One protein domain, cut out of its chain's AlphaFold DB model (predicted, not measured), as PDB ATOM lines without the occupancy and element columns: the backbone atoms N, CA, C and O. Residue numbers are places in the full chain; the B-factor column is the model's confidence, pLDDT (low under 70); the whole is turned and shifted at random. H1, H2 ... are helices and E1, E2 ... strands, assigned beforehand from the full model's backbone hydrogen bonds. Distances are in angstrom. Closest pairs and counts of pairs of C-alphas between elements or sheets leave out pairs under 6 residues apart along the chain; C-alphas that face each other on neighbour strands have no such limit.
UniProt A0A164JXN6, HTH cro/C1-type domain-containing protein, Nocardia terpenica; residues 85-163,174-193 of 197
ATOM      1  N   TYR A  85     -49.378 -11.366 -15.553       86.25
ATOM      2  CA  TYR A  85     -49.840 -11.975 -16.799       86.25
ATOM      3  C   TYR A  85     -48.851 -11.773 -17.955       86.25
ATOM      4  O   TYR A  85     -48.568 -12.716 -18.694       86.25
ATOM      5  N   ASN A  86     -48.265 -10.579 -18.079       82.50
ATOM      6  CA  ASN A  86     -47.230 -10.310 -19.079       82.50
ATOM      7  C   ASN A  86     -46.002 -11.210 -18.881       82.50
ATOM      8  O   ASN A  86     -45.529 -11.800 -19.848       82.50
ATOM      9  N   LYS A  87     -45.551 -11.405 -17.635       86.56
ATOM     10  CA  LYS A  87     -44.450 -12.333 -17.321       86.56
ATOM     11  C   LYS A  87     -44.771 -13.779 -17.709       86.56
ATOM     12  O   LYS A  87     -43.905 -14.480 -18.219       86.56
ATOM     13  N   ILE A  88     -46.015 -14.229 -17.511       85.56
ATOM     14  CA  ILE A  88     -46.452 -15.560 -17.965       85.56
ATOM     15  C   ILE A  88     -46.362 -15.656 -19.489       85.56
ATOM     16  O   ILE A  88     -45.844 -16.646 -19.999       85.56
ATOM     17  N   ILE A  89     -46.832 -14.642 -20.222       84.88
ATOM     18  CA  ILE A  89     -46.729 -14.615 -21.688       84.88
ATOM     19  C   ILE A  89     -45.264 -14.699 -22.123       84.88
ATOM     20  O   ILE A  89     -44.933 -15.535 -22.961       84.88
ATOM     21  N   GLU A  90     -44.391 -13.868 -21.553       86.06
ATOM     22  CA  GLU A  90     -42.956 -13.868 -21.852       86.06
ATOM     23  C   GLU A  90     -42.324 -15.235 -21.571       86.06
ATOM     24  O   GLU A  90     -41.626 -15.780 -22.427       86.06
ATOM     25  N   GLY A  91     -42.641 -15.834 -20.419       86.75
ATOM     26  CA  GLY A  91     -42.191 -17.173 -20.053       86.75
ATOM     27  C   GLY A  91     -42.665 -18.245 -21.036       86.75
ATOM     28  O   GLY A  91     -41.861 -19.050 -21.503       86.75
ATOM     29  N   VAL A  92     -43.946 -18.235 -21.420       85.19
ATOM     30  CA  VAL A  92     -44.509 -19.184 -22.396       85.19
ATOM     31  C   VAL A  92     -43.852 -19.019 -23.767       85.19
ATOM     32  O   VAL A  92     -43.461 -20.014 -24.378       85.19
ATOM     33  N   VAL A  93     -43.686 -17.783 -24.246       86.25
ATOM     34  CA  VAL A  93     -42.986 -17.498 -25.508       86.25
ATOM     35  C   VAL A  93     -41.546 -18.012 -25.451       86.25
ATOM     36  O   VAL A  93     -41.099 -18.669 -26.392       86.25
ATOM     37  N   GLY A  94     -40.845 -17.780 -24.339       87.56
ATOM     38  CA  GLY A  94     -39.495 -18.290 -24.108       87.56
ATOM     39  C   GLY A  94     -39.432 -19.815 -24.166       87.56
ATOM     40  O   GLY A  94     -38.620 -20.367 -24.908       87.56
ATOM     41  N   VAL A  95     -40.322 -20.511 -23.453       84.81
ATOM     42  CA  VAL A  95     -40.392 -21.982 -23.456       84.81
ATOM     43  C   VAL A  95     -40.643 -22.524 -24.861       84.81
ATOM     44  O   VAL A  95     -39.948 -23.444 -25.289       84.81
ATOM     45  N   LEU A  96     -41.591 -21.950 -25.608       85.62
ATOM     46  CA  LEU A  96     -41.878 -22.379 -26.980       85.62
ATOM     47  C   LEU A  96     -40.670 -22.173 -27.906       85.62
ATOM     48  O   LEU A  96     -40.332 -23.073 -28.677       85.62
ATOM     49  N   HIS A  97     -39.985 -21.032 -27.797       88.81
ATOM     50  CA  HIS A  97     -38.782 -20.739 -28.576       88.81
ATOM     51  C   HIS A  97     -37.636 -21.719 -28.282       88.81
ATOM     52  O   HIS A  97     -36.989 -22.242 -29.199       88.81
ATOM     53  N   TRP A  98     -37.388 -22.001 -27.001       87.38
ATOM     54  CA  TRP A  98     -36.360 -22.955 -26.592       87.38
ATOM     55  C   TRP A  98     -36.714 -24.383 -26.983       87.38
ATOM     56  O   TRP A  98     -35.834 -25.119 -27.426       87.38
ATOM     57  N   ARG A  99     -37.992 -24.763 -26.903       85.62
ATOM     58  CA  ARG A  99     -38.470 -26.073 -27.348       85.62
ATOM     59  C   ARG A  99     -38.212 -26.290 -28.833       85.62
ATOM     60  O   ARG A  99     -37.610 -27.295 -29.188       85.62
ATOM     61  N   GLU A 100     -38.588 -25.338 -29.683       87.88
ATOM     62  CA  GLU A 100     -38.317 -25.423 -31.124       87.88
ATOM     63  C   GLU A 100     -36.807 -25.529 -31.401       87.88
ATOM     64  O   GLU A 100     -36.360 -26.323 -32.232       87.88
ATOM     65  N   SER A 101     -36.002 -24.754 -30.671       86.00
ATOM     66  CA  SER A 101     -34.541 -24.778 -30.791       86.00
ATOM     67  C   SER A 101     -33.949 -26.132 -30.387       86.00
ATOM     68  O   SER A 101     -33.073 -26.652 -31.082       86.00
ATOM     69  N   VAL A 102     -34.453 -26.731 -29.304       85.69
ATOM     70  CA  VAL A 102     -34.076 -28.073 -28.845       85.69
ATOM     71  C   VAL A 102     -34.504 -29.136 -29.851       85.69
ATOM     72  O   VAL A 102     -33.678 -29.957 -30.231       85.69
ATOM     73  N   GLU A 103     -35.747 -29.113 -30.331       85.69
ATOM     74  CA  GLU A 103     -36.252 -30.070 -31.324       85.69
ATOM     75  C   GLU A 103     -35.417 -30.024 -32.614       85.69
ATOM     76  O   GLU A 103     -35.030 -31.066 -33.150       85.69
ATOM     77  N   ARG A 104     -35.039 -28.823 -33.068       85.75
ATOM     78  CA  ARG A 104     -34.138 -28.634 -34.214       85.75
ATOM     79  C   ARG A 104     -32.748 -29.222 -33.955       85.75
ATOM     80  O   ARG A 104     -32.226 -29.944 -34.806       85.75
ATOM     81  N   ALA A 105     -32.163 -28.949 -32.788       84.25
ATOM     82  CA  ALA A 105     -30.853 -29.476 -32.403       84.25
ATOM     83  C   ALA A 105     -30.865 -31.008 -32.257       84.25
ATOM     84  O   ALA A 105     -29.938 -31.678 -32.710       84.25
ATOM     85  N   LEU A 106     -31.933 -31.574 -31.685       83.00
ATOM     86  CA  LEU A 106     -32.147 -33.016 -31.569       83.00
ATOM     87  C   LEU A 106     -32.288 -33.678 -32.940       83.00
ATOM     88  O   LEU A 106     -31.680 -34.723 -33.168       83.00
ATOM     89  N   GLY A 107     -33.033 -33.067 -33.868       84.06
ATOM     90  CA  GLY A 107     -33.152 -33.550 -35.245       84.06
ATOM     91  C   GLY A 107     -31.797 -33.620 -35.957       84.06
ATOM     92  O   GLY A 107     -31.465 -34.646 -36.552       84.06
ATOM     93  N   GLN A 108     -30.976 -32.573 -35.825       84.12
ATOM     94  CA  GLN A 108     -29.610 -32.558 -36.361       84.12
ATOM     95  C   GLN A 108     -28.731 -33.626 -35.694       84.12
ATOM     96  O   GLN A 108     -28.159 -34.473 -36.378       84.12
ATOM     97  N   ALA A 109     -28.677 -33.656 -34.360       81.50
ATOM     98  CA  ALA A 109     -27.834 -34.590 -33.614       81.50
ATOM     99  C   ALA A 109     -28.206 -36.062 -33.867       81.50
ATOM    100  O   ALA A 109     -27.324 -36.910 -33.997       81.50
ATOM    101  N   SER A 110     -29.500 -36.367 -33.979       79.31
ATOM    102  CA  SER A 110     -29.995 -37.727 -34.237       79.31
ATOM    103  C   SER A 110     -29.698 -38.197 -35.659       79.31
ATOM    104  O   SER A 110     -29.539 -39.394 -35.886       79.31
ATOM    105  N   SER A 111     -29.589 -37.268 -36.614       85.81
ATOM    106  CA  SER A 111     -29.197 -37.587 -37.989       85.81
ATOM    107  C   SER A 111     -27.707 -37.927 -38.132       85.81
ATOM    108  O   SER A 111     -27.304 -38.449 -39.168       85.81
ATOM    109  N   GLY A 112     -26.889 -37.631 -37.111       85.06
ATOM    110  CA  GLY A 112     -25.425 -37.698 -37.185       85.06
ATOM    111  C   GLY A 112     -24.813 -36.596 -38.055       85.06
ATOM    112  O   GLY A 112     -23.600 -36.545 -38.221       85.06
ATOM    113  N   VAL A 113     -25.637 -35.699 -38.596       86.19
ATOM    114  CA  VAL A 113     -25.239 -34.668 -39.545       86.19
ATOM    115  C   VAL A 113     -25.592 -33.295 -38.977       86.19
ATOM    116  O   VAL A 113     -26.752 -32.993 -38.699       86.19
ATOM    117  N   TRP A 114     -24.586 -32.439 -38.823       85.00
ATOM    118  CA  TRP A 114     -24.757 -31.061 -38.372       85.00
ATOM    119  C   TRP A 114     -24.479 -30.090 -39.515       85.00
ATOM    120  O   TRP A 114     -23.520 -30.266 -40.258       85.00
ATOM    121  N   VAL A 115     -25.320 -29.072 -39.668       85.62
ATOM    122  CA  VAL A 115     -25.141 -28.034 -40.689       85.62
ATOM    123  C   VAL A 115     -24.875 -26.721 -39.974       85.62
ATOM    124  O   VAL A 115     -25.704 -26.292 -39.171       85.62
ATOM    125  N   ASP A 116     -23.719 -26.115 -40.239       86.88
ATOM    126  CA  ASP A 116     -23.344 -24.839 -39.630       86.88
ATOM    127  C   ASP A 116     -24.058 -23.639 -40.276       86.88
ATOM    128  O   ASP A 116     -24.800 -23.772 -41.251       86.88
ATOM    129  N   GLU A 117     -23.831 -22.444 -39.731       87.69
ATOM    130  CA  GLU A 117     -24.417 -21.187 -40.224       87.69
ATOM    131  C   GLU A 117     -24.046 -20.848 -41.679       87.69
ATOM    132  O   GLU A 117     -24.780 -20.118 -42.345       87.69
ATOM    133  N   ASN A 118     -22.951 -21.413 -42.198       91.94
ATOM    134  CA  ASN A 118     -22.507 -21.239 -43.581       91.94
ATOM    135  C   ASN A 118     -23.074 -22.319 -44.519       91.94
ATOM    136  O   ASN A 118     -22.783 -22.311 -45.716       91.94
ATOM    137  N   GLY A 119     -23.874 -23.254 -43.999       89.94
ATOM    138  CA  GLY A 119     -24.407 -24.387 -44.752       89.94
ATOM    139  C   GLY A 119     -23.426 -25.550 -44.910       89.94
ATOM    140  O   GLY A 119     -23.694 -26.461 -45.695       89.94
ATOM    141  N   THR A 120     -22.294 -25.550 -44.196       92.19
ATOM    142  CA  THR A 120     -21.320 -26.647 -44.263       92.19
ATOM    143  C   THR A 120     -21.835 -27.842 -43.482       92.19
ATOM    144  O   THR A 120     -22.271 -27.708 -42.339       92.19
ATOM    145  N   VAL A 121     -21.759 -29.019 -44.096       91.25
ATOM    146  CA  VAL A 121     -22.213 -30.278 -43.510       91.25
ATOM    147  C   VAL A 121     -21.061 -30.949 -42.762       91.25
ATOM    148  O   VAL A 121     -20.009 -31.214 -43.343       91.25
ATOM    149  N   HIS A 122     -21.280 -31.258 -41.489       88.50
ATOM    150  CA  HIS A 122     -20.344 -31.913 -40.582       88.50
ATOM    151  C   HIS A 122     -20.905 -33.268 -40.146       88.50
ATOM    152  O   HIS A 122     -22.071 -33.360 -39.764       88.50
ATOM    153  N   ASP A 123     -20.076 -34.308 -40.169       91.06
ATOM    154  CA  ASP A 123     -20.407 -35.612 -39.585       91.06
ATOM    155  C   ASP A 123     -20.035 -35.594 -38.096       91.06
ATOM    156  O   ASP A 123     -18.878 -35.352 -37.732       91.06
ATOM    157  N   VAL A 124     -21.027 -35.780 -37.227       86.31
ATOM    158  CA  VAL A 124     -20.871 -35.653 -35.777       86.31
ATOM    159  C   VAL A 124     -21.057 -37.023 -35.128       86.31
ATOM    160  O   VAL A 124     -22.180 -37.527 -35.042       86.31
ATOM    161  N   PRO A 125     -19.982 -37.637 -34.597       86.50
ATOM    162  CA  PRO A 125     -20.087 -38.944 -33.976       86.50
ATOM    163  C   PRO A 125     -20.912 -38.879 -32.687       86.50
ATOM    164  O   PRO A 125     -20.759 -37.983 -31.852       86.50
ATOM    165  N   MET A 126     -21.749 -39.897 -32.480       89.38
ATOM    166  CA  MET A 126     -22.600 -40.019 -31.298       89.38
ATOM    167  C   MET A 126     -21.782 -40.369 -30.042       89.38
ATOM    168  O   MET A 126     -21.636 -41.535 -29.657       89.38
ATOM    169  N   THR A 127     -21.233 -39.344 -29.393       89.44
ATOM    170  CA  THR A 127     -20.458 -39.493 -28.154       89.44
ATOM    171  C   THR A 127     -21.360 -39.795 -26.944       89.44
ATOM    172  O   THR A 127     -22.539 -39.428 -26.936       89.44
ATOM    173  N   PRO A 128     -20.838 -40.423 -25.869       89.00
ATOM    174  CA  PRO A 128     -21.593 -40.613 -24.626       89.00
ATOM    175  C   PRO A 128     -22.137 -39.302 -24.039       89.00
ATOM    176  O   PRO A 128     -23.279 -39.262 -23.589       89.00
ATOM    177  N   ARG A 129     -21.349 -38.220 -24.103       86.19
ATOM    178  CA  ARG A 129     -21.773 -36.887 -23.651       86.19
ATOM    179  C   ARG A 129     -22.936 -36.353 -24.485       86.19
ATOM    180  O   ARG A 129     -23.883 -35.824 -23.916       86.19
ATOM    181  N   LEU A 130     -22.889 -36.514 -25.810       81.81
ATOM    182  CA  LEU A 130     -23.979 -36.088 -26.691       81.81
ATOM    183  C   LEU A 130     -25.273 -36.861 -26.398       81.81
ATOM    184  O   LEU A 130     -26.323 -36.243 -26.279       81.81
ATOM    185  N   ARG A 131     -25.193 -38.179 -26.162       83.94
ATOM    186  CA  ARG A 131     -26.349 -38.980 -25.712       83.94
ATOM    187  C   ARG A 131     -26.948 -38.475 -24.400       83.94
ATOM    188  O   ARG A 131     -28.164 -38.381 -24.289       83.94
ATOM    189  N   GLN A 132     -26.109 -38.137 -23.421       84.94
ATOM    190  CA  GLN A 132     -26.579 -37.599 -22.142       84.94
ATOM    191  C   GLN A 132     -27.298 -36.253 -22.318       84.94
ATOM    192  O   GLN A 132     -28.331 -36.022 -21.693       84.94
ATOM    193  N   LEU A 133     -26.767 -35.376 -23.176       83.19
ATOM    194  CA  LEU A 133     -27.387 -34.084 -23.477       83.19
ATOM    195  C   LEU A 133     -28.721 -34.243 -24.213       83.19
ATOM    196  O   LEU A 133     -29.679 -33.575 -23.841       83.19
ATOM    197  N   ILE A 134     -28.797 -35.153 -25.192       82.25
ATOM    198  CA  ILE A 134     -30.045 -35.498 -25.893       82.25
ATOM    199  C   ILE A 134     -31.106 -35.949 -24.890       82.25
ATOM    200  O   ILE A 134     -32.187 -35.371 -24.840       82.25
ATOM    201  N   HIS A 135     -30.764 -36.905 -24.026       82.19
ATOM    202  CA  HIS A 135     -31.694 -37.425 -23.029       82.19
ATOM    203  C   HIS A 135     -32.202 -36.335 -22.069       82.19
ATOM    204  O   HIS A 135     -33.396 -36.245 -21.795       82.19
ATOM    205  N   ARG A 136     -31.313 -35.452 -21.585       84.00
ATOM    206  CA  ARG A 136     -31.714 -34.325 -20.728       84.00
ATOM    207  C   ARG A 136     -32.642 -33.356 -21.464       84.00
ATOM    208  O   ARG A 136     -33.587 -32.853 -20.866       84.00
ATOM    209  N   ALA A 137     -32.381 -33.097 -22.741       80.94
ATOM    210  CA  ALA A 137     -33.212 -32.226 -23.559       80.94
ATOM    211  C   ALA A 137     -34.610 -32.823 -23.807       80.94
ATOM    212  O   ALA A 137     -35.594 -32.094 -23.740       80.94
ATOM    213  N   GLU A 138     -34.715 -34.141 -24.008       79.19
ATOM    214  CA  GLU A 138     -36.000 -34.851 -24.106       79.19
ATOM    215  C   GLU A 138     -36.814 -34.749 -22.809       79.19
ATOM    216  O   GLU A 138     -38.008 -34.459 -22.859       79.19
ATOM    217  N   LEU A 139     -36.168 -34.916 -21.646       80.69
ATOM    218  CA  LEU A 139     -36.816 -34.729 -20.342       80.69
ATOM    219  C   LEU A 139     -37.329 -33.293 -20.171       80.69
ATOM    220  O   LEU A 139     -38.474 -33.090 -19.776       80.69
ATOM    221  N   LEU A 140     -36.505 -32.297 -20.515       79.88
ATOM    222  CA  LEU A 140     -36.878 -30.879 -20.450       79.88
ATOM    223  C   LEU A 140     -37.998 -30.511 -21.441       79.88
ATOM    224  O   LEU A 140     -38.862 -29.700 -21.122       79.88
ATOM    225  N   GLY A 141     -38.044 -31.144 -22.615       75.94
ATOM    226  CA  GLY A 141     -39.132 -30.974 -23.585       75.94
ATOM    227  C   GLY A 141     -40.482 -31.543 -23.125       75.94
ATOM    228  O   GLY A 141     -41.518 -31.211 -23.707       75.94
ATOM    229  N   GLY A 142     -40.481 -32.385 -22.085       77.31
ATOM    230  CA  GLY A 142     -41.679 -32.955 -21.469       77.31
ATOM    231  C   GLY A 142     -42.365 -32.053 -20.441       77.31
ATOM    232  O   GLY A 142     -43.492 -32.352 -20.047       77.31
ATOM    233  N   TYR A 143     -41.734 -30.954 -20.010       81.38
ATOM    234  CA  TYR A 143     -42.363 -30.022 -19.072       81.38
ATOM    235  C   TYR A 143     -43.519 -29.294 -19.757       81.38
ATOM    236  O   TYR A 143     -43.394 -28.795 -20.878       81.38
ATOM    237  N   SER A 144     -44.657 -29.236 -19.069       81.88
ATOM    238  CA  SER A 144     -45.874 -28.607 -19.573       81.88
ATOM    239  C   SER A 144     -46.232 -27.363 -18.764       81.88
ATOM    240  O   SER A 144     -45.829 -27.205 -17.607       81.88
ATOM    241  N   ILE A 145     -47.013 -26.473 -19.376       80.50
ATOM    242  CA  ILE A 145     -47.525 -25.266 -18.715       80.50
ATOM    243  C   ILE A 145     -48.417 -25.660 -17.528       80.50
ATOM    244  O   ILE A 145     -48.364 -25.024 -16.481       80.50
ATOM    245  N   GLU A 146     -49.176 -26.750 -17.651       82.19
ATOM    246  CA  GLU A 146     -50.025 -27.286 -16.584       82.19
ATOM    247  C   GLU A 146     -49.203 -27.746 -15.371       82.19
ATOM    248  O   GLU A 146     -49.592 -27.490 -14.231       82.19
ATOM    249  N   ALA A 147     -48.045 -28.379 -15.592       81.06
ATOM    250  CA  ALA A 147     -47.143 -28.761 -14.506       81.06
ATOM    251  C   ALA A 147     -46.567 -27.523 -13.795       81.06
ATOM    252  O   ALA A 147     -46.515 -27.478 -12.563       81.06
ATOM    253  N   ALA A 148     -46.192 -26.491 -14.559       83.44
ATOM    254  CA  ALA A 148     -45.746 -25.215 -14.004       83.44
ATOM    255  C   ALA A 148     -46.855 -24.529 -13.185       83.44
ATOM    256  O   ALA A 148     -46.602 -24.066 -12.072       83.44
ATOM    257  N   GLU A 149     -48.099 -24.533 -13.676       85.62
ATOM    258  CA  GLU A 149     -49.262 -24.013 -12.951       85.62
ATOM    259  C   GLU A 149     -49.487 -24.769 -11.634       85.62
ATOM    260  O   GLU A 149     -49.659 -24.154 -10.577       85.62
ATOM    261  N   GLN A 150     -49.462 -26.105 -11.669       82.88
ATOM    262  CA  GLN A 150     -49.659 -26.930 -10.479       82.88
ATOM    263  C   GLN A 150     -48.578 -26.662  -9.424       82.88
ATOM    264  O   GLN A 150     -48.894 -26.551  -8.235       82.88
ATOM    265  N   ASN A 151     -47.320 -26.512  -9.844       80.69
ATOM    266  CA  ASN A 151     -46.218 -26.151  -8.954       80.69
ATOM    267  C   ASN A 151     -46.401 -24.745  -8.370       80.69
ATOM    268  O   ASN A 151     -46.273 -24.573  -7.157       80.69
ATOM    269  N   GLY A 152     -46.798 -23.767  -9.190       82.75
ATOM    270  CA  GLY A 152     -47.120 -22.416  -8.727       82.75
ATOM    271  C   GLY A 152     -48.237 -22.403  -7.678       82.75
ATOM    272  O   GLY A 152     -48.109 -21.750  -6.644       82.75
ATOM    273  N   ARG A 153     -49.300 -23.198  -7.873       83.75
ATOM    274  CA  ARG A 153     -50.391 -23.351  -6.891       83.75
ATOM    275  C   ARG A 153     -49.906 -23.931  -5.563       83.75
ATOM    276  O   ARG A 153     -50.322 -23.456  -4.508       83.75
ATOM    277  N   LYS A 154     -49.039 -24.951  -5.602       82.31
ATOM    278  CA  LYS A 154     -48.455 -25.560  -4.394       82.31
ATOM    279  C   LYS A 154     -47.587 -24.558  -3.627       82.31
ATOM    280  O   LYS A 154     -47.728 -24.465  -2.411       82.31
ATOM    281  N   MET A 155     -46.742 -23.798  -4.327       81.31
ATOM    282  CA  MET A 155     -45.916 -22.747  -3.720       81.31
ATOM    283  C   MET A 155     -46.774 -21.643  -3.102       81.31
ATOM    284  O   MET A 155     -46.583 -21.282  -1.949       81.31
ATOM    285  N   PHE A 156     -47.794 -21.166  -3.819       80.56
ATOM    286  CA  PHE A 156     -48.711 -20.163  -3.282       80.56
ATOM    287  C   PHE A 156     -49.388 -20.641  -1.988       80.56
ATOM    288  O   PHE A 156     -49.435 -19.907  -1.000       80.56
ATOM    289  N   ALA A 157     -49.870 -21.888  -1.968       81.88
ATOM    290  CA  ALA A 157     -50.490 -22.479  -0.788       81.88
ATOM    291  C   ALA A 157     -49.513 -22.622   0.394       81.88
ATOM    292  O   ALA A 157     -49.922 -22.430   1.537       81.88
ATOM    293  N   SER A 158     -48.235 -22.934   0.151       79.31
ATOM    294  CA  SER A 158     -47.244 -23.090   1.224       79.31
ATOM    295  C   SER A 158     -46.813 -21.755   1.838       79.31
ATOM    296  O   SER A 158     -46.569 -21.713   3.045       79.31
ATOM    297  N   THR A 159     -46.778 -20.676   1.051       78.69
ATOM    298  CA  THR A 159     -46.527 -19.316   1.550       78.69
ATOM    299  C   THR A 159     -47.690 -18.828   2.419       78.69
ATOM    300  O   THR A 159     -47.465 -18.375   3.533       78.69
ATOM    301  N   HIS A 160     -48.939 -19.020   1.981       72.62
ATOM    302  CA  HIS A 160     -50.120 -18.472   2.668       72.62
ATOM    303  C   HIS A 160     -50.676 -19.368   3.787       72.62
ATOM    304  O   HIS A 160     -51.496 -18.932   4.589       72.62
ATOM    305  N   SER A 161     -50.249 -20.632   3.877       68.50
ATOM    306  CA  SER A 161     -50.664 -21.539   4.957       68.50
ATOM    307  C   SER A 161     -50.015 -21.216   6.311       68.50
ATOM    308  O   SER A 161     -50.436 -21.792   7.317       68.50
ATOM    309  N   LYS A 162     -48.978 -20.370   6.361       57.62
ATOM    310  CA  LYS A 162     -48.255 -20.054   7.605       57.62
ATOM    311  C   LYS A 162     -48.766 -18.803   8.322       57.62
ATOM    312  O   LYS A 162     -48.503 -18.665   9.517       57.62
ATOM    313  N   ASP A 163     -49.584 -17.985   7.666       51.44
ATOM    314  CA  ASP A 163     -50.067 -16.725   8.228       51.44
ATOM    315  C   ASP A 163     -51.427 -16.898   8.915       51.44
ATOM    316  O   ASP A 163     -52.509 -16.635   8.390       51.44
ATOM    317  N   TYR A 174     -40.119 -11.948  -3.904       61.94
ATOM    318  CA  TYR A 174     -39.044 -12.909  -4.145       61.94
ATOM    319  C   TYR A 174     -37.949 -12.238  -4.974       61.94
ATOM    320  O   TYR A 174     -38.231 -11.610  -6.001       61.94
ATOM    321  N   SER A 175     -36.708 -12.375  -4.524       71.94
ATOM    322  CA  SER A 175     -35.544 -11.992  -5.314       71.94
ATOM    323  C   SER A 175     -35.401 -12.898  -6.542       71.94
ATOM    324  O   SER A 175     -35.900 -14.024  -6.573       71.94
ATOM    325  N   GLU A 176     -34.718 -12.401  -7.573       52.25
ATOM    326  CA  GLU A 176     -34.442 -13.154  -8.806       52.25
ATOM    327  C   GLU A 176     -33.676 -14.457  -8.496       52.25
ATOM    328  O   GLU A 176     -34.053 -15.522  -8.977       52.25
ATOM    329  N   ASP A 177     -32.722 -14.400  -7.560       57.50
ATOM    330  CA  ASP A 177     -31.947 -15.554  -7.085       57.50
ATOM    331  C   ASP A 177     -32.816 -16.628  -6.396       57.50
ATOM    332  O   ASP A 177     -32.556 -17.828  -6.518       57.50
ATOM    333  N   GLU A 178     -33.860 -16.228  -5.663       60.34
ATOM    334  CA  GLU A 178     -34.789 -17.170  -5.020       60.34
ATOM    335  C   GLU A 178     -35.691 -17.860  -6.042       60.34
ATOM    336  O   GLU A 178     -35.980 -19.051  -5.905       60.34
ATOM    337  N   ILE A 179     -36.117 -17.131  -7.075       61.53
ATOM    338  CA  ILE A 179     -36.889 -17.695  -8.184       61.53
ATOM    339  C   ILE A 179     -36.034 -18.719  -8.936       61.53
ATOM    340  O   ILE A 179     -36.503 -19.833  -9.178       61.53
ATOM    341  N   ASP A 180     -34.777 -18.391  -9.233       61.88
ATOM    342  CA  ASP A 180     -33.853 -19.289  -9.928       61.88
ATOM    343  C   ASP A 180     -33.561 -20.556  -9.112       61.88
ATOM    344  O   ASP A 180     -33.659 -21.667  -9.635       61.88
ATOM    345  N   ALA A 181     -33.322 -20.428  -7.803       67.44
ATOM    346  CA  ALA A 181     -33.127 -21.583  -6.925       67.44
ATOM    347  C   ALA A 181     -34.364 -22.504  -6.872       67.44
ATOM    348  O   ALA A 181     -34.237 -23.730  -6.818       67.44
ATOM    349  N   LEU A 182     -35.573 -21.934  -6.903       60.28
ATOM    350  CA  LEU A 182     -36.823 -22.699  -6.945       60.28
ATOM    351  C   LEU A 182     -37.014 -23.421  -8.285       60.28
ATOM    352  O   LEU A 182     -37.479 -24.564  -8.303       60.28
ATOM    353  N   VAL A 183     -36.645 -22.776  -9.394       63.22
ATOM    354  CA  VAL A 183     -36.661 -23.380 -10.732       63.22
ATOM    355  C   VAL A 183     -35.668 -24.538 -10.800       63.22
ATOM    356  O   VAL A 183     -36.048 -25.630 -11.227       63.22
ATOM    357  N   ASP A 184     -34.447 -24.350 -10.304       71.06
ATOM    358  CA  ASP A 184     -33.409 -25.382 -10.285       71.06
ATOM    359  C   ASP A 184     -33.817 -26.592  -9.438       71.06
ATOM    360  O   ASP A 184     -33.719 -27.729  -9.906       71.06
ATOM    361  N   MET A 185     -34.381 -26.381  -8.244       69.75
ATOM    362  CA  MET A 185     -34.908 -27.480  -7.423       69.75
ATOM    363  C   MET A 185     -36.059 -28.227  -8.109       69.75
ATOM    364  O   MET A 185     -36.137 -29.457  -8.035       69.75
ATOM    365  N   GLY A 186     -36.959 -27.506  -8.787       61.84
ATOM    366  CA  GLY A 186     -38.045 -28.113  -9.557       61.84
ATOM    367  C   GLY A 186     -37.525 -28.969 -10.714       61.84
ATOM    368  O   GLY A 186     -38.027 -30.072 -10.940       61.84
ATOM    369  N   ILE A 187     -36.487 -28.492 -11.404       59.91
ATOM    370  CA  ILE A 187     -35.817 -29.212 -12.490       59.91
ATOM    371  C   ILE A 187     -35.092 -30.453 -11.955       59.91
ATOM    372  O   ILE A 187     -35.205 -31.527 -12.545       59.91
ATOM    373  N   GLU A 188     -34.368 -30.345 -10.841       66.44
ATOM    374  CA  GLU A 188     -33.645 -31.468 -10.234       66.44
ATOM    375  C   GLU A 188     -34.589 -32.565  -9.733       66.44
ATOM    376  O   GLU A 188     -34.363 -33.741 -10.027       66.44
ATOM    377  N   SER A 189     -35.676 -32.192  -9.051       62.19
ATOM    378  CA  SER A 189     -36.693 -33.136  -8.569       62.19
ATOM    379  C   SER A 189     -37.333 -33.916  -9.723       62.19
ATOM    380  O   SER A 189     -37.445 -35.142  -9.668       62.19
ATOM    381  N   ALA A 190     -37.667 -33.237 -10.822       53.28
ATOM    382  CA  ALA A 190     -38.234 -33.886 -11.999       53.28
ATOM    383  C   ALA A 190     -37.202 -34.713 -12.798       53.28
ATOM    384  O   ALA A 190     -37.558 -35.759 -13.345       53.28
ATOM    385  N   ILE A 191     -35.919 -34.324 -12.826       53.12
ATOM    386  CA  ILE A 191     -34.833 -35.135 -13.417       53.12
ATOM    387  C   ILE A 191     -34.606 -36.435 -12.634       53.12
ATOM    388  O   ILE A 191     -34.299 -37.464 -13.237       53.12
ATOM    389  N   GLN A 192     -34.754 -36.420 -11.308       69.69
ATOM    390  CA  GLN A 192     -34.515 -37.595 -10.462       69.69
ATOM    391  C   GLN A 192     -35.608 -38.670 -10.574       69.69
ATOM    392  O   GLN A 192     -35.494 -39.723  -9.949       69.69
ATOM    393  N   GLY A 193     -36.652 -38.452 -11.384       46.56
ATOM    394  CA  GLY A 193     -37.757 -39.402 -11.509       46.56
ATOM    395  C   GLY A 193     -38.567 -39.541 -10.219       46.56
ATOM    396  O   GLY A 193     -39.446 -40.400 -10.141       46.56
TER     397      GLY A 193
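AT A GLANCE: This is residues 85 to 163 and 174 to 193 of the 197 residues of the protein "HTH cro/C1-type domain-containing protein" of Nocardia terpenica (UniProt A0A164JXN6). A long helix, H1, ends in a tiny two-strand hairpin, E1 and E2, and the chain folds back from there through H2, which packs on part of H1, and on through H3, the two helices making a loose, open frame with few contacts. H4, after a cut, comes near the end of H2 with its own last residues, Ile 191 being closest to Leu 139, and the two make a corner at about a right angle, 72 degrees; residues 156 to 163 and 174 to 181 stick out free. The printed part has 99 residues with four named helices and two strands, in the order H1, E1, E2, H2, H3, H4; E1 and E2 form an antiparallel sheet, and the class is mostly helix. The whole is loose, with a radius of gyration of the C-alphas of 17.6 A, and only just elongated, spanning 60 by 30 by 23 A.

HOW THE PARTS SIT: Begin with H1, residues 85 to 111; a tight link of one residue joins it to E1, residues 113 to 115. Next look at E2, residues 121 to 123: E1 and E2 form an antiparallel hairpin at 149 degrees, with N 114 and O 122 2.8 A apart and N 122 and O 114 2.7 A apart, within hydrogen-bond range. Go on to H2, residues 128 to 141, which touches H1 at residues 99 to 106 of H1 alone. Their closest C-alphas are those of Arg 99 and Gly 141, 6.2 A apart; they run opposite ways at a steep tilt of 35.2 degrees, only just past shallow. H3, residues 145 to 160, is close to H1 but not clearly touching: the closest C-alphas, of Val 92 and Ile 145, are 7.7 A apart. H4, residues 176 to 191, is close to H2 but not clearly touching, the closest C-alphas being those of Leu 139 and Ile 191, 7.2 A apart; the two stand about perpendicular at 72 degrees, only just past steep. H4 and H3 are only just apart, at 8.4 A, and H4 is apart from H1. In H1, H2, H3 and H4 every O i to N i+4 pair is within hydrogen-bond range.

IN THESE COORDINATES: Find C-alpha 85 at (-49.840, -11.975, -16.799); from there H1 runs 39.1 A to C-alpha 111. H2 starts at C-alpha 128, (-21.593, -40.613, -24.626), and covers 20.0 A. H3 covers 22.6 A, and H4 22.5 A, ending at C-alpha 191, (-34.833, -35.135, -13.417).

THE WHOLE: Look for the two C-alphas farthest apart, those of Thr 120 and Asp 163, at 60.7 A. Residues 164 to 173 are cut out, and C-alphas 163 and 174 are 17.0 A apart across the cut. The links that are printed whole are tight. Mean pLDDT of the printed part is 79.0; it is under 70 at residues 161 to 163, 174, 176 to 183 and 185 to 193.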